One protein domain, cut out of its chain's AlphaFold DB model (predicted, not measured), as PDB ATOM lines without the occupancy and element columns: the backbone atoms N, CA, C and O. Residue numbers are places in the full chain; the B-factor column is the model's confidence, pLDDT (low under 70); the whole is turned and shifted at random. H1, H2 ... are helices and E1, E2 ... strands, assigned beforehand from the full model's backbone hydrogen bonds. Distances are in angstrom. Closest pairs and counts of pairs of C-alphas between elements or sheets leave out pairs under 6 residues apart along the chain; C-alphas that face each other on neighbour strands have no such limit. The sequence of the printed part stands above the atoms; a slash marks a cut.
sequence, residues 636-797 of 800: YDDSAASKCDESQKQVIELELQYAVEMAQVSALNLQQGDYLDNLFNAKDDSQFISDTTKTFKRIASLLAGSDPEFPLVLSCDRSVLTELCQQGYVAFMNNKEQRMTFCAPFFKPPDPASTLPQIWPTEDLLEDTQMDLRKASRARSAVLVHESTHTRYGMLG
ATOM      1  N   TYR A 636     170.980 115.721 135.891       91.31
ATOM      2  CA  TYR A 636     170.099 115.134 134.878       91.31
ATOM      3  C   TYR A 636     169.635 116.169 133.850       91.31
ATOM      4  O   TYR A 636     169.388 117.331 134.170       91.31
ATOM      5  N   ASP A 637     169.457 115.729 132.607       89.25
ATOM      6  CA  ASP A 637     168.756 116.499 131.583       89.25
ATOM      7  C   ASP A 637     167.239 116.334 131.731       89.25
ATOM      8  O   ASP A 637     166.666 115.301 131.381       89.25
ATOM      9  N   ASP A 638     166.581 117.377 132.230       84.50
ATOM     10  CA  ASP A 638     165.131 117.399 132.442       84.50
ATOM     11  C   ASP A 638     164.311 117.785 131.197       84.50
ATOM     12  O   ASP A 638     163.086 117.951 131.280       84.50
ATOM     13  N   SER A 639     164.935 117.923 130.023       83.81
ATOM     14  CA  SER A 639     164.197 118.169 128.784       83.81
ATOM     15  C   SER A 639     163.270 116.996 128.449       83.81
ATOM     16  O   SER A 639     163.600 115.824 128.623       83.81
ATOM     17  N   ALA A 640     162.078 117.299 127.925       77.56
ATOM     18  CA  ALA A 640     161.033 116.296 127.687       77.56
ATOM     19  C   ALA A 640     161.461 115.125 126.774       77.56
ATOM     20  O   ALA A 640     160.851 114.061 126.833       77.56
ATOM     21  N   ALA A 641     162.494 115.315 125.945       75.81
ATOM     22  CA  ALA A 641     163.025 114.297 125.038       75.81
ATOM     23  C   ALA A 641     164.052 113.347 125.691       75.81
ATOM     24  O   ALA A 641     164.242 112.245 125.180       75.81
ATOM     25  N   SER A 642     164.671 113.753 126.805       81.88
ATOM     26  CA  SER A 642     165.851 113.095 127.395       81.88
ATOM     27  C   SER A 642     165.704 112.782 128.892       81.88
ATOM     28  O   SER A 642     166.644 112.301 129.527       81.88
ATOM     29  N   LYS A 643     164.531 113.067 129.469       88.75
ATOM     30  CA  LYS A 643     164.259 112.938 130.901       88.75
ATOM     31  C   LYS A 643     164.192 111.478 131.361       88.75
ATOM     32  O   LYS A 643     163.412 110.691 130.826       88.75
ATOM     33  N   CYS A 644     164.927 111.148 132.420       90.06
ATOM     34  CA  CYS A 644     164.782 109.892 133.164       90.06
ATOM     35  C   CYS A 644     163.591 109.960 134.136       90.06
ATOM     36  O   CYS A 644     163.336 111.012 134.729       90.06
ATOM     37  N   ASP A 645     162.826 108.872 134.293       89.81
ATOM     38  CA  ASP A 645     161.843 108.790 135.393       89.81
ATOM     39  C   ASP A 645     162.538 108.371 136.684       89.81
ATOM     40  O   ASP A 645     163.682 107.933 136.667       89.81
ATOM     41  N   GLU A 646     161.834 108.505 137.804       81.69
ATOM     42  CA  GLU A 646     162.382 108.175 139.119       81.69
ATOM     43  C   GLU A 646     162.829 106.710 139.230       81.69
ATOM     44  O   GLU A 646     163.857 106.441 139.842       81.69
ATOM     45  N   SER A 647     162.147 105.767 138.568       82.25
ATOM     46  CA  SER A 647     162.579 104.360 138.578       82.25
ATOM     47  C   SER A 647     163.878 104.147 137.795       82.25
ATOM     48  O   SER A 647     164.752 103.393 138.215       82.25
ATOM     49  N   GLN A 648     164.047 104.860 136.679       91.31
ATOM     50  CA  GLN A 648     165.281 104.854 135.902       91.31
ATOM     51  C   GLN A 648     166.429 105.511 136.670       91.31
ATOM     52  O   GLN A 648     167.534 104.977 136.646       91.31
ATOM     53  N   LYS A 649     166.177 106.631 137.358       88.19
ATOM     54  CA  LYS A 649     167.184 107.317 138.180       88.19
ATOM     55  C   LYS A 649     167.717 106.412 139.286       88.19
ATOM     56  O   LYS A 649     168.923 106.261 139.386       88.19
ATOM     57  N   GLN A 650     166.842 105.719 140.016       78.94
ATOM     58  CA  GLN A 650     167.256 104.769 141.058       78.94
ATOM     59  C   GLN A 650     168.206 103.688 140.523       78.94
ATOM     60  O   GLN A 650     169.244 103.421 141.120       78.94
ATOM     61  N   VAL A 651     167.887 103.102 139.362       87.88
ATOM     62  CA  VAL A 651     168.756 102.103 138.719       87.88
ATOM     63  C   VAL A 651     170.077 102.723 138.256       87.88
ATOM     64  O   VAL A 651     171.126 102.109 138.412       87.88
ATOM     65  N   ILE A 652     170.042 103.925 137.676       92.38
ATOM     66  CA  ILE A 652     171.244 104.630 137.210       92.38
ATOM     67  C   ILE A 652     172.184 104.932 138.374       92.38
ATOM     68  O   ILE A 652     173.375 104.662 138.271       92.38
ATOM     69  N   GLU A 653     171.663 105.480 139.467       87.62
ATOM     70  CA  GLU A 653     172.461 105.912 140.615       87.62
ATOM     71  C   GLU A 653     173.104 104.719 141.318       87.62
ATOM     72  O   GLU A 653     174.305 104.752 141.578       87.62
ATOM     73  N   LEU A 654     172.356 103.628 141.507       82.06
ATOM     74  CA  LEU A 654     172.889 102.377 142.044       82.06
ATOM     75  C   LEU A 654     174.022 101.813 141.169       82.06
ATOM     76  O   LEU A 654     175.102 101.488 141.656       82.06
ATOM     77  N   GLU A 655     173.815 101.737 139.854       92.44
ATOM     78  CA  GLU A 655     174.836 101.212 138.940       92.44
ATOM     79  C   GLU A 655     176.045 102.150 138.799       92.44
ATOM     80  O   GLU A 655     177.163 101.679 138.579       92.44
ATOM     81  N   LEU A 656     175.857 103.466 138.957       90.31
ATOM     82  CA  LEU A 656     176.942 104.448 139.018       90.31
ATOM     83  C   LEU A 656     177.761 104.307 140.301       90.31
ATOM     84  O   LEU A 656     178.983 104.404 140.224       90.31
ATOM     85  N   GLN A 657     177.132 104.044 141.448       81.44
ATOM     86  CA  GLN A 657     177.845 103.757 142.699       81.44
ATOM     87  C   GLN A 657     178.746 102.529 142.534       81.44
ATOM     88  O   GLN A 657     179.957 102.626 142.742       81.44
ATOM     89  N   TYR A 658     178.198 101.425 142.018       88.94
ATOM     90  CA  TYR A 658     178.991 100.233 141.711       88.94
ATOM     91  C   TYR A 658     180.097 100.495 140.679       88.94
ATOM     92  O   TYR A 658     181.187  99.935 140.773       88.94
ATOM     93  N   ALA A 659     179.853 101.345 139.677       91.75
ATOM     94  CA  ALA A 659     180.861 101.687 138.674       91.75
ATOM     95  C   ALA A 659     182.009 102.529 139.255       91.75
ATOM     96  O   ALA A 659     183.173 102.308 138.909       91.75
ATOM     97  N   VAL A 660     181.697 103.477 140.143       85.62
ATOM     98  CA  VAL A 660     182.692 104.272 140.874       85.62
ATOM     99  C   VAL A 660     183.545 103.367 141.755       85.62
ATOM    100  O   VAL A 660     184.775 103.432 141.669       85.62
ATOM    101  N   GLU A 661     182.917 102.478 142.524       78.81
ATOM    102  CA  GLU A 661     183.611 101.489 143.351       78.81
ATOM    103  C   GLU A 661     184.521 100.600 142.494       78.81
ATOM    104  O   GLU A 661     185.723 100.493 142.751       78.81
ATOM    105  N   MET A 662     183.990 100.036 141.405       87.69
ATOM    106  CA  MET A 662     184.746  99.193 140.480       87.69
ATOM    107  C   MET A 662     185.985  99.912 139.936       87.69
ATOM    108  O   MET A 662     187.068  99.320 139.875       87.69
ATOM    109  N   ALA A 663     185.865 101.189 139.567       86.94
ATOM    110  CA  ALA A 663     186.992 101.987 139.095       86.94
ATOM    111  C   ALA A 663     188.020 102.256 140.210       86.94
ATOM    112  O   ALA A 663     189.223 102.123 139.981       86.94
ATOM    113  N   GLN A 664     187.586 102.579 141.428       79.94
ATOM    114  CA  GLN A 664     188.483 102.831 142.561       79.94
ATOM    115  C   GLN A 664     189.243 101.573 142.988       79.94
ATOM    116  O   GLN A 664     190.469 101.610 143.125       79.94
ATOM    117  N   VAL A 665     188.545 100.443 143.111       80.44
ATOM    118  CA  VAL A 665     189.139  99.137 143.416       80.44
ATOM    119  C   VAL A 665     190.130  98.740 142.324       80.44
ATOM    120  O   VAL A 665     191.239  98.306 142.640       80.44
ATOM    121  N   SER A 666     189.796  98.967 141.049       84.81
ATOM    122  CA  SER A 666     190.716  98.726 139.926       84.81
ATOM    123  C   SER A 666     191.967  99.607 139.995       84.81
ATOM    124  O   SER A 666     193.065  99.150 139.683       84.81
ATOM    125  N   ALA A 667     191.840 100.860 140.443       81.88
ATOM    126  CA  ALA A 667     192.975 101.765 140.607       81.88
ATOM    127  C   ALA A 667     193.937 101.320 141.721       81.88
ATOM    128  O   ALA A 667     195.152 101.475 141.569       81.88
ATOM    129  N   LEU A 668     193.394 100.808 142.831       78.50
ATOM    130  CA  LEU A 668     194.148 100.367 144.010       78.50
ATOM    131  C   LEU A 668     194.801  98.999 143.811       78.50
ATOM    132  O   LEU A 668     195.933  98.783 144.238       78.50
ATOM    133  N   ASN A 669     194.103  98.091 143.133       80.31
ATOM    134  CA  ASN A 669     194.473  96.680 143.058       80.31
ATOM    135  C   ASN A 669     194.992  96.267 141.677       80.31
ATOM    136  O   ASN A 669     195.070  95.080 141.383       80.31
ATOM    137  N   LEU A 670     195.393  97.225 140.833       77.75
ATOM    138  CA  LEU A 670     195.827  96.970 139.455       77.75
ATOM    139  C   LEU A 670     196.935  95.905 139.350       77.75
ATOM    140  O   LEU A 670     196.996  95.164 138.374       77.75
ATOM    141  N   GLN A 671     197.810  95.829 140.355       78.69
ATOM    142  CA  GLN A 671     198.933  94.887 140.407       78.69
ATOM    143  C   GLN A 671     198.585  93.526 141.035       78.69
ATOM    144  O   GLN A 671     199.457  92.662 141.129       78.69
ATOM    145  N   GLN A 672     197.348  93.322 141.494       76.94
ATOM    146  CA  GLN A 672     196.922  92.059 142.094       76.94
ATOM    147  C   GLN A 672     196.525  91.036 141.017       76.94
ATOM    148  O   GLN A 672     195.787  91.338 140.080       76.94
ATOM    149  N   GLY A 673     196.999  89.799 141.178       70.62
ATOM    150  CA  GLY A 673     196.734  88.692 140.253       70.62
ATOM    151  C   GLY A 673     197.551  88.740 138.953       70.62
ATOM    152  O   GLY A 673     198.496  89.515 138.810       70.62
ATOM    153  N   ASP A 674     197.185  87.891 137.990       73.56
ATOM    154  CA  ASP A 674     197.946  87.700 136.743       73.56
ATOM    155  C   ASP A 674     197.422  88.551 135.565       73.56
ATOM    156  O   ASP A 674     197.852  88.385 134.426       73.56
ATOM    157  N   TYR A 675     196.471  89.462 135.809       73.38
ATOM    158  CA  TYR A 675     195.788  90.253 134.776       73.38
ATOM    159  C   TYR A 675     196.754  91.106 133.934       73.38
ATOM    160  O   TYR A 675     196.742  91.024 132.705       73.38
ATOM    161  N   LEU A 676     197.625  91.890 134.584       76.94
ATOM    162  CA  LEU A 676     198.597  92.758 133.899       76.94
ATOM    163  C   LEU A 676     199.619  91.975 133.072       76.94
ATOM    164  O   LEU A 676     200.064  92.453 132.028       76.94
ATOM    165  N   ASP A 677     199.989  90.790 133.541       78.06
ATOM    166  CA  ASP A 677     200.965  89.926 132.883       78.06
ATOM    167  C   ASP A 677     200.335  89.249 131.657       78.06
ATOM    168  O   ASP A 677     200.822  89.376 130.535       78.06
ATOM    169  N   ASN A 678     199.157  88.647 131.840       80.12
ATOM    170  CA  ASN A 678     198.479  87.867 130.807       80.12
ATOM    171  C   ASN A 678     197.855  88.709 129.682       80.12
ATOM    172  O   ASN A 678     197.761  88.224 128.554       80.12
ATOM    173  N   LEU A 679     197.389  89.933 129.961       75.75
ATOM    174  CA  LEU A 679     196.705  90.771 128.961       75.75
ATOM    175  C   LEU A 679     197.581  91.878 128.376       75.75
ATOM    176  O   LEU A 679     197.381  92.250 127.220       75.75
ATOM    177  N   PHE A 680     198.538  92.398 129.148       80.62
ATOM    178  CA  PHE A 680     199.332  93.563 128.747       80.62
ATOM    179  C   PHE A 680     200.842  93.317 128.772       80.62
ATOM    180  O   PHE A 680     201.577  94.150 128.249       80.62
ATOM    181  N   ASN A 681     201.311  92.193 129.335       82.19
ATOM    182  CA  ASN A 681     202.733  91.908 129.550       82.19
ATOM    183  C   ASN A 681     203.460  93.091 130.230       82.19
ATOM    184  O   ASN A 681     204.565  93.472 129.843       82.19
ATOM    185  N   ALA A 682     202.788  93.724 131.203       80.62
ATOM    186  CA  ALA A 682     203.155  95.032 131.760       80.62
ATOM    187  C   ALA A 682     203.367  95.015 133.286       80.62
ATOM    188  O   ALA A 682     203.327  96.060 133.932       80.62
ATOM    189  N   LYS A 683     203.588  93.834 133.879       77.12
ATOM    190  CA  LYS A 683     203.709  93.650 135.337       77.12
ATOM    191  C   LYS A 683     204.833  94.482 135.976       77.12
ATOM    192  O   LYS A 683     204.673  94.943 137.100       77.12
ATOM    193  N   ASP A 684     205.911  94.731 135.230       80.81
ATOM    194  CA  ASP A 684     207.063  95.534 135.667       80.81
ATOM    195  C   ASP A 684     207.119  96.933 135.012       80.81
ATOM    196  O   ASP A 684     208.067  97.696 135.222       80.81
ATOM    197  N   ASP A 685     206.109  97.307 134.215       86.75
ATOM    198  CA  ASP A 685     206.035  98.624 133.575       86.75
ATOM    199  C   ASP A 685     205.401  99.643 134.532       86.75
ATOM    200  O   ASP A 685     204.195  99.907 134.536       86.75
ATOM    201  N   SER A 686     206.248 100.226 135.380       85.38
ATOM    202  CA  SER A 686     205.831 101.208 136.390       85.38
ATOM    203  C   SER A 686     205.141 102.448 135.804       85.38
ATOM    204  O   SER A 686     204.291 103.041 136.475       85.38
ATOM    205  N   GLN A 687     205.453 102.827 134.559       88.06
ATOM    206  CA  GLN A 687     204.812 103.956 133.888       88.06
ATOM    207  C   GLN A 687     203.398 103.581 133.440       88.06
ATOM    208  O   GLN A 687     202.452 104.308 133.744       88.06
ATOM    209  N   PHE A 688     203.240 102.422 132.795       87.81
ATOM    210  CA  PHE A 688     201.934 101.898 132.397       87.81
ATOM    211  C   PHE A 688     200.995 101.733 133.598       87.81
ATOM    212  O   PHE A 688     199.839 102.157 133.543       87.81
ATOM    213  N   ILE A 689     201.497 101.179 134.705       87.19
ATOM    214  CA  ILE A 689     200.719 101.002 135.936       87.19
ATOM    215  C   ILE A 689     200.298 102.360 136.508       87.19
ATOM    216  O   ILE A 689     199.119 102.570 136.779       87.19
ATOM    217  N   SER A 690     201.233 103.306 136.631       87.25
ATOM    218  CA  SER A 690     200.943 104.654 137.138       87.25
ATOM    219  C   SER A 690     199.884 105.374 136.301       87.25
ATOM    220  O   SER A 690     198.938 105.948 136.847       87.25
ATOM    221  N   ASP A 691     200.003 105.326 134.976       89.69
ATOM    222  CA  ASP A 691     199.064 105.991 134.074       89.69
ATOM    223  C   ASP A 691     197.688 105.321 134.088       89.69
ATOM    224  O   ASP A 691     196.669 106.015 134.110       89.69
ATOM    225  N   THR A 692     197.642 103.994 134.181       88.94
ATOM    226  CA  THR A 692     196.393 103.230 134.291       88.94
ATOM    227  C   THR A 692     195.686 103.490 135.623       88.94
ATOM    228  O   THR A 692     194.487 103.768 135.636       88.94
ATOM    229  N   THR A 693     196.416 103.520 136.743       87.25
ATOM    230  CA  THR A 693     195.874 103.916 138.052       87.25
ATOM    231  C   THR A 693     195.295 105.331 138.008       87.25
ATOM    232  O   THR A 693     194.198 105.565 138.519       87.25
ATOM    233  N   LYS A 694     195.982 106.293 137.374       88.75
ATOM    234  CA  LYS A 694     195.454 107.660 137.213       88.75
ATOM    235  C   LYS A 694     194.192 107.691 136.347       88.75
ATOM    236  O   LYS A 694     193.288 108.463 136.644       88.75
ATOM    237  N   THR A 695     194.125 106.872 135.299       92.69
ATOM    238  CA  THR A 695     192.939 106.735 134.440       92.69
ATOM    239  C   THR A 695     191.729 106.253 135.223       92.69
ATOM    240  O   THR A 695     190.695 106.912 135.190       92.69
ATOM    241  N   PHE A 696     191.865 105.183 136.004       91.25
ATOM    242  CA  PHE A 696     190.762 104.689 136.826       91.25
ATOM    243  C   PHE A 696     190.318 105.690 137.902       91.25
ATOM    244  O   PHE A 696     189.120 105.878 138.092       91.25
ATOM    245  N   LYS A 697     191.253 106.419 138.532       85.81
ATOM    246  CA  LYS A 697     190.910 107.504 139.470       85.81
ATOM    247  C   LYS A 697     190.099 108.625 138.809       85.81
ATOM    248  O   LYS A 697     189.134 109.099 139.399       85.81
ATOM    249  N   ARG A 698     190.456 109.032 137.583       89.69
ATOM    250  CA  ARG A 698     189.684 110.033 136.822       89.69
ATOM    251  C   ARG A 698     188.313 109.516 136.411       89.69
ATOM    252  O   ARG A 698     187.345 110.253 136.511       89.69
ATOM    253  N   ILE A 699     188.225 108.263 135.965       92.69
ATOM    254  CA  ILE A 699     186.944 107.639 135.611       92.69
ATOM    255  C   ILE A 699     186.012 107.598 136.826       92.69
ATOM    256  O   ILE A 699     184.851 107.961 136.691       92.69
ATOM    257  N   ALA A 700     186.524 107.243 138.007       88.69
ATOM    258  CA  ALA A 700     185.748 107.285 139.243       88.69
ATOM    259  C   ALA A 700     185.224 108.701 139.554       88.69
ATOM    260  O   ALA A 700     184.037 108.865 139.812       88.69
ATOM    261  N   SER A 701     186.082 109.725 139.467       85.56
ATOM    262  CA  SER A 701     185.702 111.136 139.673       85.56
ATOM    263  C   SER A 701     184.634 111.614 138.678       85.56
ATOM    264  O   SER A 701     183.643 112.231 139.063       85.56
ATOM    265  N   LEU A 702     184.797 111.267 137.396       90.00
ATOM    266  CA  LEU A 702     183.848 111.593 136.331       90.00
ATOM    267  C   LEU A 702     182.481 110.945 136.575       90.00
ATOM    268  O   LEU A 702     181.457 111.614 136.464       90.00
ATOM    269  N   LEU A 703     182.460 109.649 136.898       92.12
ATOM    270  CA  LEU A 703     181.226 108.891 137.133       92.12
ATOM    271  C   LEU A 703     180.497 109.330 138.407       92.12
ATOM    272  O   LEU A 703     179.273 109.240 138.464       92.12
ATOM    273  N   ALA A 704     181.230 109.850 139.394       86.50
ATOM    274  CA  ALA A 704     180.653 110.462 140.585       86.50
ATOM    275  C   ALA A 704     179.939 111.799 140.301       86.50
ATOM    276  O   ALA A 704     179.159 112.266 141.125       86.50
ATOM    277  N   GLY A 705     180.188 112.431 139.149       82.69
ATOM    278  CA  GLY A 705     179.598 113.727 138.786       82.69
ATOM    279  C   GLY A 705     180.170 114.925 139.560       82.69
ATOM    280  O   GLY A 705     179.768 116.065 139.334       82.69
ATOM    281  N   SER A 706     181.148 114.699 140.439       68.69
ATOM    282  CA  SER A 706     181.830 115.738 141.220       68.69
ATOM    283  C   SER A 706     183.016 116.388 140.508       68.69
ATOM    284  O   SER A 706     183.646 117.279 141.075       68.69
ATOM    285  N   ASP A 707     183.370 115.936 139.301       78.56
ATOM    286  CA  ASP A 707     184.559 116.421 138.605       78.56
ATOM    287  C   ASP A 707     184.330 117.808 137.967       78.56
ATOM    288  O   ASP A 707     183.547 117.933 137.019       78.56
ATOM    289  N   PRO A 708     185.016 118.870 138.433       76.00
ATOM    290  CA  PRO A 708     184.798 120.219 137.919       76.00
ATOM    291  C   PRO A 708     185.310 120.407 136.482       76.00
ATOM    292  O   PRO A 708     184.913 121.364 135.816       76.00
ATOM    293  N   GLU A 709     186.191 119.530 135.988       81.56
ATOM    294  CA  GLU A 709     186.728 119.596 134.624       81.56
ATOM    295  C   GLU A 709     185.859 118.826 133.614       81.56
ATOM    296  O   GLU A 709     185.970 119.042 132.401       81.56
ATOM    297  N   PHE A 710     184.962 117.964 134.103       85.06
ATOM    298  CA  PHE A 710     184.006 117.212 133.296       85.06
ATOM    299  C   PHE A 710     182.640 117.115 134.007       85.06
ATOM    300  O   PHE A 710     182.329 116.078 134.594       85.06
ATOM    301  N   PRO A 711     181.799 118.169 133.944       86.00
ATOM    302  CA  PRO A 711     180.465 118.158 134.540       86.00
ATOM    303  C   PRO A 711     179.550 117.195 133.776       86.00
ATOM    304  O   PRO A 711     178.962 117.543 132.750       86.00
ATOM    305  N   LEU A 712     179.468 115.958 134.260       90.81
ATOM    306  CA  LEU A 712     178.720 114.890 133.615       90.81
ATOM    307  C   LEU A 712     177.208 115.141 133.696       90.81
ATOM    308  O   LEU A 712     176.651 115.301 134.781       90.81
ATOM    309  N   VAL A 713     176.534 115.091 132.546       93.44
ATOM    310  CA  VAL A 713     175.072 115.145 132.440       93.44
ATOM    311  C   VAL A 713     174.506 113.763 132.107       93.44
ATOM    312  O   VAL A 713     174.914 113.120 131.139       93.44
ATOM    313  N   LEU A 714     173.526 113.309 132.880       95.88
ATOM    314  CA  LEU A 714     172.830 112.038 132.709       95.88
ATOM    315  C   LEU A 714     171.515 112.241 131.949       95.88
ATOM    316  O   LEU A 714     170.795 113.220 132.151       95.88
ATOM    317  N   SER A 715     171.178 111.309 131.063       93.94
ATOM    318  CA  SER A 715     169.937 111.368 130.283       93.94
ATOM    319  C   SER A 715     169.428 109.989 129.886       93.94
ATOM    320  O   SER A 715     170.203 109.042 129.783       93.94
ATOM    321  N   CYS A 716     168.129 109.881 129.626       92.75
ATOM    322  CA  CYS A 716     167.476 108.652 129.193       92.75
ATOM    323  C   CYS A 716     166.803 108.859 127.837       92.75
ATOM    324  O   CYS A 716     165.973 109.756 127.685       92.75
ATOM    325  N   ASP A 717     167.094 107.997 126.862       82.69
ATOM    326  CA  ASP A 717     166.378 108.012 125.583       82.69
ATOM    327  C   ASP A 717     165.098 107.175 125.699       82.69
ATOM    328  O   ASP A 717     165.116 105.940 125.683       82.69
ATOM    329  N   ARG A 718     163.960 107.864 125.835       63.81
ATOM    330  CA  ARG A 718     162.636 107.237 125.965       63.81
ATOM    331  C   ARG A 718     161.980 106.867 124.637       63.81
ATOM    332  O   ARG A 718     160.948 106.199 124.654       63.81
ATOM    333  N   SER A 719     162.505 107.323 123.498       54.31
ATOM    334  CA  SER A 719     161.761 107.263 122.230       54.31
ATOM    335  C   SER A 719     162.581 106.914 120.994       54.31
ATOM    336  O   SER A 719     162.081 107.068 119.881       54.31
ATOM    337  N   VAL A 720     163.772 106.327 121.164       55.56
ATOM    338  CA  VAL A 720     164.564 105.808 120.039       55.56
ATOM    339  C   VAL A 720     165.003 106.966 119.123       55.56
ATOM    340  O   VAL A 720     165.048 106.832 117.903       55.56
ATOM    341  N   LEU A 721     165.274 108.142 119.699       56.81
ATOM    342  CA  LEU A 721     165.623 109.350 118.940       56.81
ATOM    343  C   LEU A 721     167.109 109.403 118.590       56.81
ATOM    344  O   LEU A 721     167.479 110.031 117.597       56.81
ATOM    345  N   THR A 722     167.956 108.733 119.370       69.31
ATOM    346  CA  THR A 722     169.389 108.651 119.096       69.31
ATOM    347  C   THR A 722     169.724 107.424 118.248       69.31
ATOM    348  O   THR A 722     169.282 106.303 118.506       69.31
ATOM    349  N   GLU A 723     170.539 107.641 117.215       78.56
ATOM    350  CA  GLU A 723     170.982 106.599 116.279       78.56
ATOM    351  C   GLU A 723     171.694 105.436 117.000       78.56
ATOM    352  O   GLU A 723     171.573 104.282 116.597       78.56
ATOM    353  N   LEU A 724     172.371 105.707 118.120       84.69
ATOM    354  CA  LEU A 724     173.071 104.688 118.905       84.69
ATOM    355  C   LEU A 724     172.110 103.783 119.689       84.69
ATOM    356  O   LEU A 724     172.248 102.561 119.636       84.69
ATOM    357  N   CYS A 725     171.067 104.322 120.334       85.62
ATOM    358  CA  CYS A 725     170.055 103.462 120.961       85.62
ATOM    359  C   CYS A 725     169.302 102.610 119.916       85.62
ATOM    360  O   CYS A 725     168.944 101.467 120.206       85.62
ATOM    361  N   GLN A 726     169.120 103.106 118.681       81.00
ATOM    362  CA  GLN A 726     168.572 102.322 117.556       81.00
ATOM    363  C   GLN A 726     169.461 101.144 117.150       81.00
ATOM    364  O   GLN A 726     168.957 100.089 116.769       81.00
ATOM    365  N   GLN A 727     170.778 101.314 117.250       82.56
ATOM    366  CA  GLN A 727     171.765 100.281 116.937       82.56
ATOM    367  C   GLN A 727     171.927  99.237 118.057       82.56
ATOM    368  O   GLN A 727     172.731  98.318 117.923       82.56
ATOM    369  N   GLY A 728     171.143  99.335 119.139       81.81
ATOM    370  CA  GLY A 728     171.115  98.344 120.215       81.81
ATOM    371  C   GLY A 728     172.112  98.600 121.344       81.81
ATOM    372  O   GLY A 728     172.381  97.687 122.124       81.81
ATOM    373  N   TYR A 729     172.646  99.820 121.455       87.81
ATOM    374  CA  TYR A 729     173.454 100.216 122.606       87.81
ATOM    375  C   TYR A 729     172.613 100.190 123.887       87.81
ATOM    376  O   TYR A 729     171.404 100.437 123.870       87.81
ATOM    377  N   VAL A 730     173.262  99.876 125.006       91.50
ATOM    378  CA  VAL A 730     172.627  99.855 126.331       91.50
ATOM    379  C   VAL A 730     172.835 101.193 127.043       91.50
ATOM    380  O   VAL A 730     171.890 101.758 127.572       91.50
ATOM    381  N   ALA A 731     174.034 101.758 126.962       94.56
ATOM    382  CA  ALA A 731     174.364 103.116 127.364       94.56
ATOM    383  C   ALA A 731     175.481 103.619 126.445       94.56
ATOM    384  O   ALA A 731     176.176 102.803 125.836       94.56
ATOM    385  N   PHE A 732     175.636 104.933 126.317       93.75
ATOM    386  CA  PHE A 732     176.779 105.498 125.608       93.75
ATOM    387  C   PHE A 732     177.206 106.858 126.157       93.75
ATOM    388  O   PHE A 732     176.383 107.651 126.626       93.75
ATOM    389  N   MET A 733     178.503 107.139 126.055       93.38
ATOM    390  CA  MET A 733     179.098 108.419 126.434       93.38
ATOM    391  C   MET A 733     179.336 109.332 125.224       93.38
ATOM    392  O   MET A 733     180.028 108.971 124.271       93.38
ATOM    393  N   ASN A 734     178.839 110.566 125.286       90.69
ATOM    394  CA  ASN A 734     179.180 111.636 124.353       90.69
ATOM    395  C   ASN A 734     180.192 112.585 125.001       90.69
ATOM    396  O   ASN A 734     179.840 113.442 125.812       90.69
ATOM    397  N   ASN A 735     181.456 112.473 124.586       88.69
ATOM    398  CA  ASN A 735     182.537 113.312 125.100       88.69
ATOM    399  C   ASN A 735     182.280 114.816 124.883       88.69
ATOM    400  O   ASN A 735     182.535 115.603 125.784       88.69
ATOM    401  N   LYS A 736     181.763 115.223 123.711       87.44
ATOM    402  CA  LYS A 736     181.570 116.644 123.354       87.44
ATOM    403  C   LYS A 736     180.479 117.310 124.187       87.44
ATOM    404  O   LYS A 736     180.599 118.483 124.520       87.44
ATOM    405  N   GLU A 737     179.415 116.572 124.467       87.50
ATOM    406  CA  GLU A 737     178.275 117.051 125.251       87.50
ATOM    407  C   GLU A 737     178.427 116.766 126.746       87.50
ATOM    408  O   GLU A 737     177.544 117.140 127.508       87.50
ATOM    409  N   GLN A 738     179.522 116.106 127.146       91.44
ATOM    410  CA  GLN A 738     179.782 115.662 128.518       91.44
ATOM    411  C   GLN A 738     178.598 114.875 129.084       91.44
ATOM    412  O   GLN A 738     178.155 115.094 130.207       91.44
ATOM    413  N   ARG A 739     178.044 113.980 128.261       91.81
ATOM    414  CA  ARG A 739     176.738 113.371 128.500       91.81
ATOM    415  C   ARG A 739     176.793 111.858 128.437       91.81
ATOM    416  O   ARG A 739     177.203 111.305 127.419       91.81
ATOM    417  N   MET A 740     176.264 111.203 129.463       95.00
ATOM    418  CA  MET A 740     175.966 109.774 129.440       95.00
ATOM    419  C   MET A 740     174.475 109.561 129.168       95.00
ATOM    420  O   MET A 740     173.613 110.117 129.852       95.00
ATOM    421  N   THR A 741     174.169 108.776 128.135       94.38
ATOM    422  CA  THR A 741     172.791 108.464 127.736       94.38
ATOM    423  C   THR A 741     172.497 106.991 127.977       94.38
ATOM    424  O   THR A 741     173.209 106.126 127.469       94.38
ATOM    425  N   PHE A 742     171.428 106.708 128.717       95.00
ATOM    426  CA  PHE A 742     170.949 105.360 129.006       95.00
ATOM    427  C   PHE A 742     169.813 104.988 128.045       95.00
ATOM    428  O   PHE A 742     168.809 105.698 127.931       95.00
ATOM    429  N   CYS A 743     169.969 103.865 127.347       92.06
ATOM    430  CA  CYS A 743     168.981 103.341 126.411       92.06
ATOM    431  C   CYS A 743     168.045 102.342 127.107       92.06
ATOM    432  O   CYS A 743     168.395 101.723 128.111       92.06
ATOM    433  N   ALA A 744     166.864 102.102 126.529       88.75
ATOM    434  CA  ALA A 744     165.881 101.169 127.088       88.75
ATOM    435  C   ALA A 744     166.432  99.768 127.457       88.75
ATOM    436  O   ALA A 744     166.003  99.233 128.479       88.75
ATOM    437  N   PRO A 745     167.363  99.149 126.695       89.12
ATOM    438  CA  PRO A 745     167.962  97.874 127.084       89.12
ATOM    439  C   PRO A 745     168.743  97.894 128.407       89.12
ATOM    440  O   PRO A 745     168.823  96.844 129.034       89.12
ATOM    441  N   PHE A 746     169.267  99.044 128.858       92.69
ATOM    442  CA  PHE A 746     169.981  99.155 130.138       92.69
ATOM    443  C   PHE A 746     169.126  98.686 131.308       92.69
ATOM    444  O   PHE A 746     169.591  97.943 132.160       92.69
ATOM    445  N   PHE A 747     167.850  99.066 131.304       91.00
ATOM    446  CA  PHE A 747     166.916  98.827 132.401       91.00
ATOM    447  C   PHE A 747     166.246  97.454 132.345       91.00
ATOM    448  O   PHE A 747     165.537  97.075 133.275       91.00
ATOM    449  N   LYS A 748     166.429  96.700 131.255       87.38
ATOM    450  CA  LYS A 748     165.766  95.406 131.100       87.38
ATOM    451  C   LYS A 748     166.451  94.352 131.971       87.38
ATOM    452  O   LYS A 748     167.683  94.317 132.004       87.38
ATOM    453  N   PRO A 749     165.679  93.496 132.660       84.00
ATOM    454  CA  PRO A 749     166.244  92.330 133.314       84.00
ATOM    455  C   PRO A 749     166.779  91.345 132.258       84.00
ATOM    456  O   PRO A 749     166.239  91.291 131.144       84.00
ATOM    457  N   PRO A 750     167.824  90.572 132.587       83.81
ATOM    458  CA  PRO A 750     168.360  89.549 131.703       83.81
ATOM    459  C   PRO A 750     167.336  88.419 131.521       83.81
ATOM    460  O   PRO A 750     166.707  87.973 132.476       83.81
ATOM    461  N   ASP A 751     167.167  87.950 130.286       84.62
ATOM    462  CA  ASP A 751     166.329  86.802 129.943       84.62
ATOM    463  C   ASP A 751     167.126  85.500 130.149       84.62
ATOM    464  O   ASP A 751     168.065  85.239 129.384       84.62
ATOM    465  N   PRO A 752     166.766  84.651 131.131       74.69
ATOM    466  CA  PRO A 752     167.478  83.401 131.401       74.69
ATOM    467  C   PRO A 752     167.428  82.400 130.235       74.69
ATOM    468  O   PRO A 752     168.250  81.487 130.180       74.69
ATOM    469  N   ALA A 753     166.472  82.545 129.311       77.88
ATOM    470  CA  ALA A 753     166.305  81.671 128.152       77.88
ATOM    471  C   ALA A 753     167.057  82.162 126.900       77.88
ATOM    472  O   ALA A 753     167.134  81.439 125.902       77.88
ATOM    473  N   SER A 754     167.615  83.375 126.927       78.56
ATOM    474  CA  SER A 754     168.311  83.958 125.781       78.56
ATOM    475  C   SER A 754     169.741  83.430 125.656       78.56
ATOM    476  O   SER A 754     170.542  83.478 126.586       78.56
ATOM    477  N   THR A 755     170.093  82.964 124.456       74.62
ATOM    478  CA  THR A 755     171.458  82.531 124.107       74.62
ATOM    479  C   THR A 755     172.335  83.678 123.596       74.62
ATOM    480  O   THR A 755     173.471  83.451 123.175       74.62
ATOM    481  N   LEU A 756     171.803  84.903 123.551       77.94
ATOM    482  CA  LEU A 756     172.525  86.086 123.088       77.94
ATOM    483  C   LEU A 756     173.266  86.768 124.252       77.94
ATOM    484  O   LEU A 756     172.869  86.619 125.406       77.94
ATOM    485  N   PRO A 757     174.347  87.525 123.980       79.31
ATOM    486  CA  PRO A 757     174.983  88.388 124.972       79.31
ATOM    487  C   PRO A 757     174.000  89.360 125.632       79.31
ATOM    488  O   PRO A 757     173.284  90.076 124.937       79.31
ATOM    489  N   GLN A 758     174.004  89.402 126.964       87.75
ATOM    490  CA  GLN A 758     173.160  90.283 127.773       87.75
ATOM    491  C   GLN A 758     173.996  90.981 128.837       87.75
ATOM    492  O   GLN A 758     175.036  90.455 129.242       87.75
ATOM    493  N   ILE A 759     173.521  92.144 129.270       91.88
ATOM    494  CA  ILE A 759     174.032  92.834 130.451       91.88
ATOM    495  C   ILE A 759     173.211  92.443 131.677       91.88
ATOM    496  O   ILE A 759     172.034  92.102 131.551       91.88
ATOM    497  N   TRP A 760     173.842  92.489 132.841       91.31
ATOM    498  CA  TRP A 760     173.253  92.061 134.107       91.31
ATOM    499  C   TRP A 760     173.265  93.224 135.101       91.31
ATOM    500  O   TRP A 760     174.236  93.990 135.089       91.31
ATOM    501  N   PRO A 761     172.230  93.364 135.950       91.69
ATOM    502  CA  PRO A 761     172.348  94.139 137.181       91.69
ATOM    503  C   PRO A 761     173.635  93.754 137.906       91.69
ATOM    504  O   PRO A 761     173.978  92.572 137.959       91.69
ATOM    505  N   THR A 762     174.387  94.738 138.395       89.31
ATOM    506  CA  THR A 762     175.679  94.431 139.029       89.31
ATOM    507  C   THR A 762     175.489  93.575 140.278       89.31
ATOM    508  O   THR A 762     176.246  92.633 140.486       89.31
ATOM    509  N   GLU A 763     174.431  93.842 141.039       83.00
ATOM    510  CA  GLU A 763     174.042  93.090 142.233       83.00
ATOM    511  C   GLU A 763     173.856  91.586 141.954       83.00
ATOM    512  O   GLU A 763     174.488  90.763 142.616       83.00
ATOM    513  N   ASP A 764     173.130  91.221 140.887       83.12
ATOM    514  CA  ASP A 764     172.913  89.821 140.471       83.12
ATOM    515  C   ASP A 764     174.223  89.053 140.201       83.12
ATOM    516  O   ASP A 764     174.256  87.821 140.223       83.12
ATOM    517  N   LEU A 765     175.302  89.769 139.870       83.38
ATOM    518  CA  LEU A 765     176.611  89.185 139.587       83.38
ATOM    519  C   LEU A 765     177.515  89.105 140.817       83.38
ATOM    520  O   LEU A 765     178.394  88.244 140.845       83.38
ATOM    521  N   LEU A 766     177.311  89.957 141.825       75.25
ATOM    522  CA  LEU A 766     178.062  89.899 143.085       75.25
ATOM    523  C   LEU A 766     177.780  88.596 143.846       75.25
ATOM    524  O   LEU A 766     178.662  88.072 144.525       75.25
ATOM    525  N   GLU A 767     176.583  88.034 143.678       61.22
ATOM    526  CA  GLU A 767     176.171  86.769 144.297       61.22
ATOM    527  C   GLU A 767     176.529  85.520 143.460       61.22
ATOM    528  O   GLU A 767     176.395  84.381 143.921       61.22
ATOM    529  N   ASP A 768     177.018  85.694 142.225       75.69
ATOM    530  CA  ASP A 768     177.312  84.588 141.310       75.69
ATOM    531  C   ASP A 768     178.714  83.996 141.533       75.69
ATOM    532  O   ASP A 768     179.709  84.372 140.908       75.69
ATOM    533  N   THR A 769     178.778  82.969 142.381       73.88
ATOM    534  CA  THR A 769     180.013  82.212 142.672       73.88
ATOM    535  C   THR A 769     180.589  81.423 141.483       73.88
ATOM    536  O   THR A 769     181.667  80.842 141.609       73.88
ATOM    537  N   GLN A 770     179.888  81.350 140.345       80.31
ATOM    538  CA  GLN A 770     180.319  80.650 139.126       80.31
ATOM    539  C   GLN A 770     180.610  81.616 137.963       80.31
ATOM    540  O   GLN A 770     180.790  81.179 136.822       80.31
ATOM    541  N   MET A 771     180.659  82.922 138.230       84.75
ATOM    542  CA  MET A 771     180.862  83.950 137.219       84.75
ATOM    543  C   MET A 771     182.238  83.848 136.539       84.75
ATOM    544  O   MET A 771     183.282  83.827 137.189       84.75
ATOM    545  N   ASP A 772     182.243  83.858 135.202       85.25
ATOM    546  CA  ASP A 772     183.461  84.024 134.405       85.25
ATOM    547  C   ASP A 772     183.708  85.499 134.031       85.25
ATOM    548  O   ASP A 772     182.828  86.357 134.137       85.25
ATOM    549  N   LEU A 773     184.911  85.810 133.536       82.75
ATOM    550  CA  LEU A 773     185.285  87.181 133.157       82.75
ATOM    551  C   LEU A 773     184.390  87.785 132.062       82.75
ATOM    552  O   LEU A 773     184.260  89.004 131.992       82.75
ATOM    553  N   ARG A 774     183.774  86.964 131.199       84.88
ATOM    554  CA  ARG A 774     182.898  87.456 130.121       84.88
ATOM    555  C   ARG A 774     181.538  87.870 130.658       84.88
ATOM    556  O   ARG A 774     180.912  88.764 130.090       84.88
ATOM    557  N   LYS A 775     181.058  87.194 131.702       86.31
ATOM    558  CA  LYS A 775     179.837  87.562 132.412       86.31
ATOM    559  C   LYS A 775     180.097  88.771 133.317       86.31
ATOM    560  O   LYS A 775     179.336  89.730 133.230       86.31
ATOM    561  N   ALA A 776     181.231  88.804 134.024       85.75
ATOM    562  CA  ALA A 776     181.667  89.960 134.816       85.75
ATOM    563  C   ALA A 776     181.810  91.238 133.972       85.75
ATOM    564  O   ALA A 776     181.306  92.293 134.344       85.75
ATOM    565  N   SER A 777     182.402  91.144 132.773       88.19
ATOM    566  CA  SER A 777     182.557  92.293 131.864       88.19
ATOM    567  C   SER A 777     181.236  92.825 131.291       88.19
ATOM    568  O   SER A 777     181.251  93.746 130.479       88.19
ATOM    569  N   ARG A 778     180.103  92.197 131.619       90.88
ATOM    570  CA  ARG A 778     178.755  92.589 131.189       90.88
ATOM    571  C   ARG A 778     177.878  93.019 132.367       90.88
ATOM    572  O   ARG A 778     176.671  93.171 132.183       90.88
ATOM    573  N   ALA A 779     178.458  93.237 133.547       94.19
ATOM    574  CA  ALA A 779     177.801  93.997 134.603       94.19
ATOM    575  C   ALA A 779     177.429  95.389 134.076       94.19
ATOM    576  O   ALA A 779     178.199  95.998 133.324       94.19
ATOM    577  N   ARG A 780     176.271  95.913 134.470       94.88
ATOM    578  CA  ARG A 780     175.861  97.283 134.133       94.88
ATOM    579  C   ARG A 780     176.913  98.300 134.576       94.88
ATOM    580  O   ARG A 780     177.317  99.115 133.753       94.88
ATOM    581  N   SER A 781     177.446  98.184 135.790       94.50
ATOM    582  CA  SER A 781     178.553  99.016 136.290       94.50
ATOM    583  C   SER A 781     179.810  98.953 135.412       94.50
ATOM    584  O   SER A 781     180.373  99.991 135.060       94.50
ATOM    585  N   ALA A 782     180.214  97.758 134.966       94.81
ATOM    586  CA  ALA A 782     181.355  97.578 134.064       94.81
ATOM    587  C   ALA A 782     181.144  98.280 132.715       94.81
ATOM    588  O   ALA A 782     182.090  98.836 132.149       94.81
ATOM    589  N   VAL A 783     179.904  98.313 132.213       95.19
ATOM    590  CA  VAL A 783     179.553  99.097 131.023       95.19
ATOM    591  C   VAL A 783     179.757 100.590 131.276       95.19
ATOM    592  O   VAL A 783     180.317 101.262 130.421       95.19
ATOM    593  N   LEU A 784     179.386 101.127 132.440       96.69
ATOM    594  CA  LEU A 784     179.564 102.559 132.734       96.69
ATOM    595  C   LEU A 784     181.043 102.950 132.860       96.69
ATOM    596  O   LEU A 784     181.466 103.991 132.343       96.69
ATOM    597  N   VAL A 785     181.855 102.082 133.474       95.81
ATOM    598  CA  VAL A 785     183.319 102.232 133.494       95.81
ATOM    599  C   VAL A 785     183.870 102.224 132.067       95.81
ATOM    600  O   VAL A 785     184.663 103.097 131.715       95.81
ATOM    601  N   HIS A 786     183.417 101.292 131.223       95.12
ATOM    602  CA  HIS A 786     183.805 101.230 129.816       95.12
ATOM    603  C   HIS A 786     183.410 102.498 129.056       95.12
ATOM    604  O   HIS A 786     184.255 103.095 128.392       95.12
ATOM    605  N   GLU A 787     182.167 102.952 129.173       95.00
ATOM    606  CA  GLU A 787     181.683 104.126 128.447       95.00
ATOM    607  C   GLU A 787     182.472 105.392 128.805       95.00
ATOM    608  O   GLU A 787     182.768 106.224 127.947       95.00
ATOM    609  N   SER A 788     182.934 105.494 130.050       94.06
ATOM    610  CA  SER A 788     183.802 106.588 130.494       94.06
ATOM    611  C   SER A 788     185.150 106.630 129.765       94.06
ATOM    612  O   SER A 788     185.745 107.704 129.624       94.06
ATOM    613  N   THR A 789     185.626 105.495 129.241       93.25
ATOM    614  CA  THR A 789     186.863 105.420 128.441       93.25
ATOM    615  C   THR A 789     186.721 106.029 127.044       93.25
ATOM    616  O   THR A 789     187.726 106.386 126.432       93.25
ATOM    617  N   HIS A 790     185.497 106.255 126.554       92.00
ATOM    618  CA  HIS A 790     185.268 106.987 125.298       92.00
ATOM    619  C   HIS A 790     185.427 108.504 125.457       92.00
ATOM    620  O   HIS A 790     185.279 109.259 124.492       92.00
ATOM    621  N   THR A 791     185.768 108.975 126.661       90.25
ATOM    622  CA  THR A 791     186.119 110.373 126.904       90.25
ATOM    623  C   THR A 791     187.622 110.605 126.816       90.25
ATOM    624  O   THR A 791     188.450 109.841 127.323       90.25
ATOM    625  N   ARG A 792     187.994 111.742 126.218       87.62
ATOM    626  CA  ARG A 792     189.386 112.209 126.222       87.62
ATOM    627  C   ARG A 792     189.844 112.531 127.645       87.62
ATOM    628  O   ARG A 792     191.013 112.331 127.969       87.62
ATOM    629  N   TYR A 793     188.916 112.998 128.477       86.56
ATOM    630  CA  TYR A 793     189.165 113.314 129.874       86.56
ATOM    631  C   TYR A 793     189.506 112.068 130.699       86.56
ATOM    632  O   TYR A 793     190.594 111.991 131.271       86.56
ATOM    633  N   GLY A 794     188.645 111.047 130.679       87.12
ATOM    634  CA  GLY A 794     188.870 109.790 131.390       87.12
ATOM    635  C   GLY A 794     190.212 109.165 131.010       87.12
ATOM    636  O   GLY A 794     191.061 108.924 131.871       87.12
ATOM    637  N   MET A 795     190.482 109.030 129.709       90.88
ATOM    638  CA  MET A 795     191.692 108.351 129.234       90.88
ATOM    639  C   MET A 795     192.976 109.179 129.326       90.88
ATOM    640  O   MET A 795     194.030 108.614 129.598       90.88
ATOM    641  N   LEU A 796     192.927 110.496 129.099       85.50
ATOM    642  CA  LEU A 796     194.138 111.315 128.925       85.50
ATOM    643  C   LEU A 796     194.256 112.491 129.902       85.50
ATOM    644  O   LEU A 796     195.266 113.191 129.852       85.50
ATOM    645  N   GLY A 797     193.253 112.742 130.749       79.31
ATOM    646  CA  GLY A 797     193.228 113.883 131.672       79.31
ATOM    647  C   GLY A 797     193.304 115.233 130.959       79.31
ATOM    648  O   GLY A 797     193.894 116.176 131.477       79.31
TER     649      GLY A 797
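Overview. This is residues 636 to 797 of the 800 residues of the protein "Pc15g01400 protein" of Penicillium rubens (strain ATCC 28089 / DSM 1075 / NRRL 1951 / Wisconsin 54-1255) (UniProt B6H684). Helix H8 forms the middle of this model: two long helices, H1 and H3, run side by side in opposite directions over part of their length, H8 crosses H1 and meets H3 near residues 699 to 703 with its own last residues, and a small three-stranded sheet packs on H8 through its edge strand E2. H2 lies at one end of the long axis, H9 packs on H3, and H6 and H7 lie by the beginning of H8, after a long loop of residues 748 to 761. The printed part has 162 residues with nine named helices and three named strands, in the order H1 H2 H3 E1 H4 E2 E3 H5 H6 H7 H8 H9; the sheet, E1 E3 E2, is mixed, and the class is mostly helix. The whole is compact, with a radius of gyration of the C-alphas of 16.3 A and spans of 51 by 42 by 25 A.

Arrangement. In the sheet, inner strand E3, residues 739 to 742, is parallel to E1, residues 713 to 716, with N 742 and O 715 2.8 A apart. E3 forms an antiparallel hairpin with E2, residues 731 to 734; N 734 and O 739 are 2.8 A apart. H8, residues 780 to 788, is on the sheet at a height of 8.4 A, over E2 and along the strands, at 14 degrees to E2 on the local plane; their closest C-alphas, of Met 733 and Glu 787, are 5.4 A apart. H1, residues 646 to 668, only grazes the sheet, with residues 648 to 652. With residues 655 to 663 alone it touches H8, closest at the C-alphas of Ala 659 and Ser 781, 4.3 A, only just about perpendicular at 70.2 degrees. H3, residues 686 to 703, touches H1 at a shallow tilt of 18 degrees, opposite ways; the closest C-alphas, of Ala 667 and Thr 693, are 4.4 A apart. H9, residues 792 to 796, touches H3, closest at the C-alphas of Ile 699 and Gly 794, 5.1 A. H4, residues 723 to 726, and H5, residues 744 to 747, only graze the sheet. H6, residues 762 to 766, and H7, residues 773 to 776, are close to H8 but not clearly touching it. H2, residues 675 to 680, touches no helix. Every O i to N i+4 pair is within hydrogen-bond range in H1, H2, H3, H6, H8 and H9; H4, H5 and H7 are too short for one.

Along the chain. H1 begins at C-alpha 646, (162.382, 108.175, 139.119), and is 33.1 A long. H3 is 25.8 A long, H8 12.8 A and E1 10.5 A. H9 ends at C-alpha 796, (194.138, 111.315, 128.925).

Size, cuts and confidence. The C-alphas farthest apart, of Ala 640 and Asp 684, are 51.1 A apart. The printed part has no cut, and the link H5 to H6 is long. Residues 706, 718 to 722 and 767 have a pLDDT under 70.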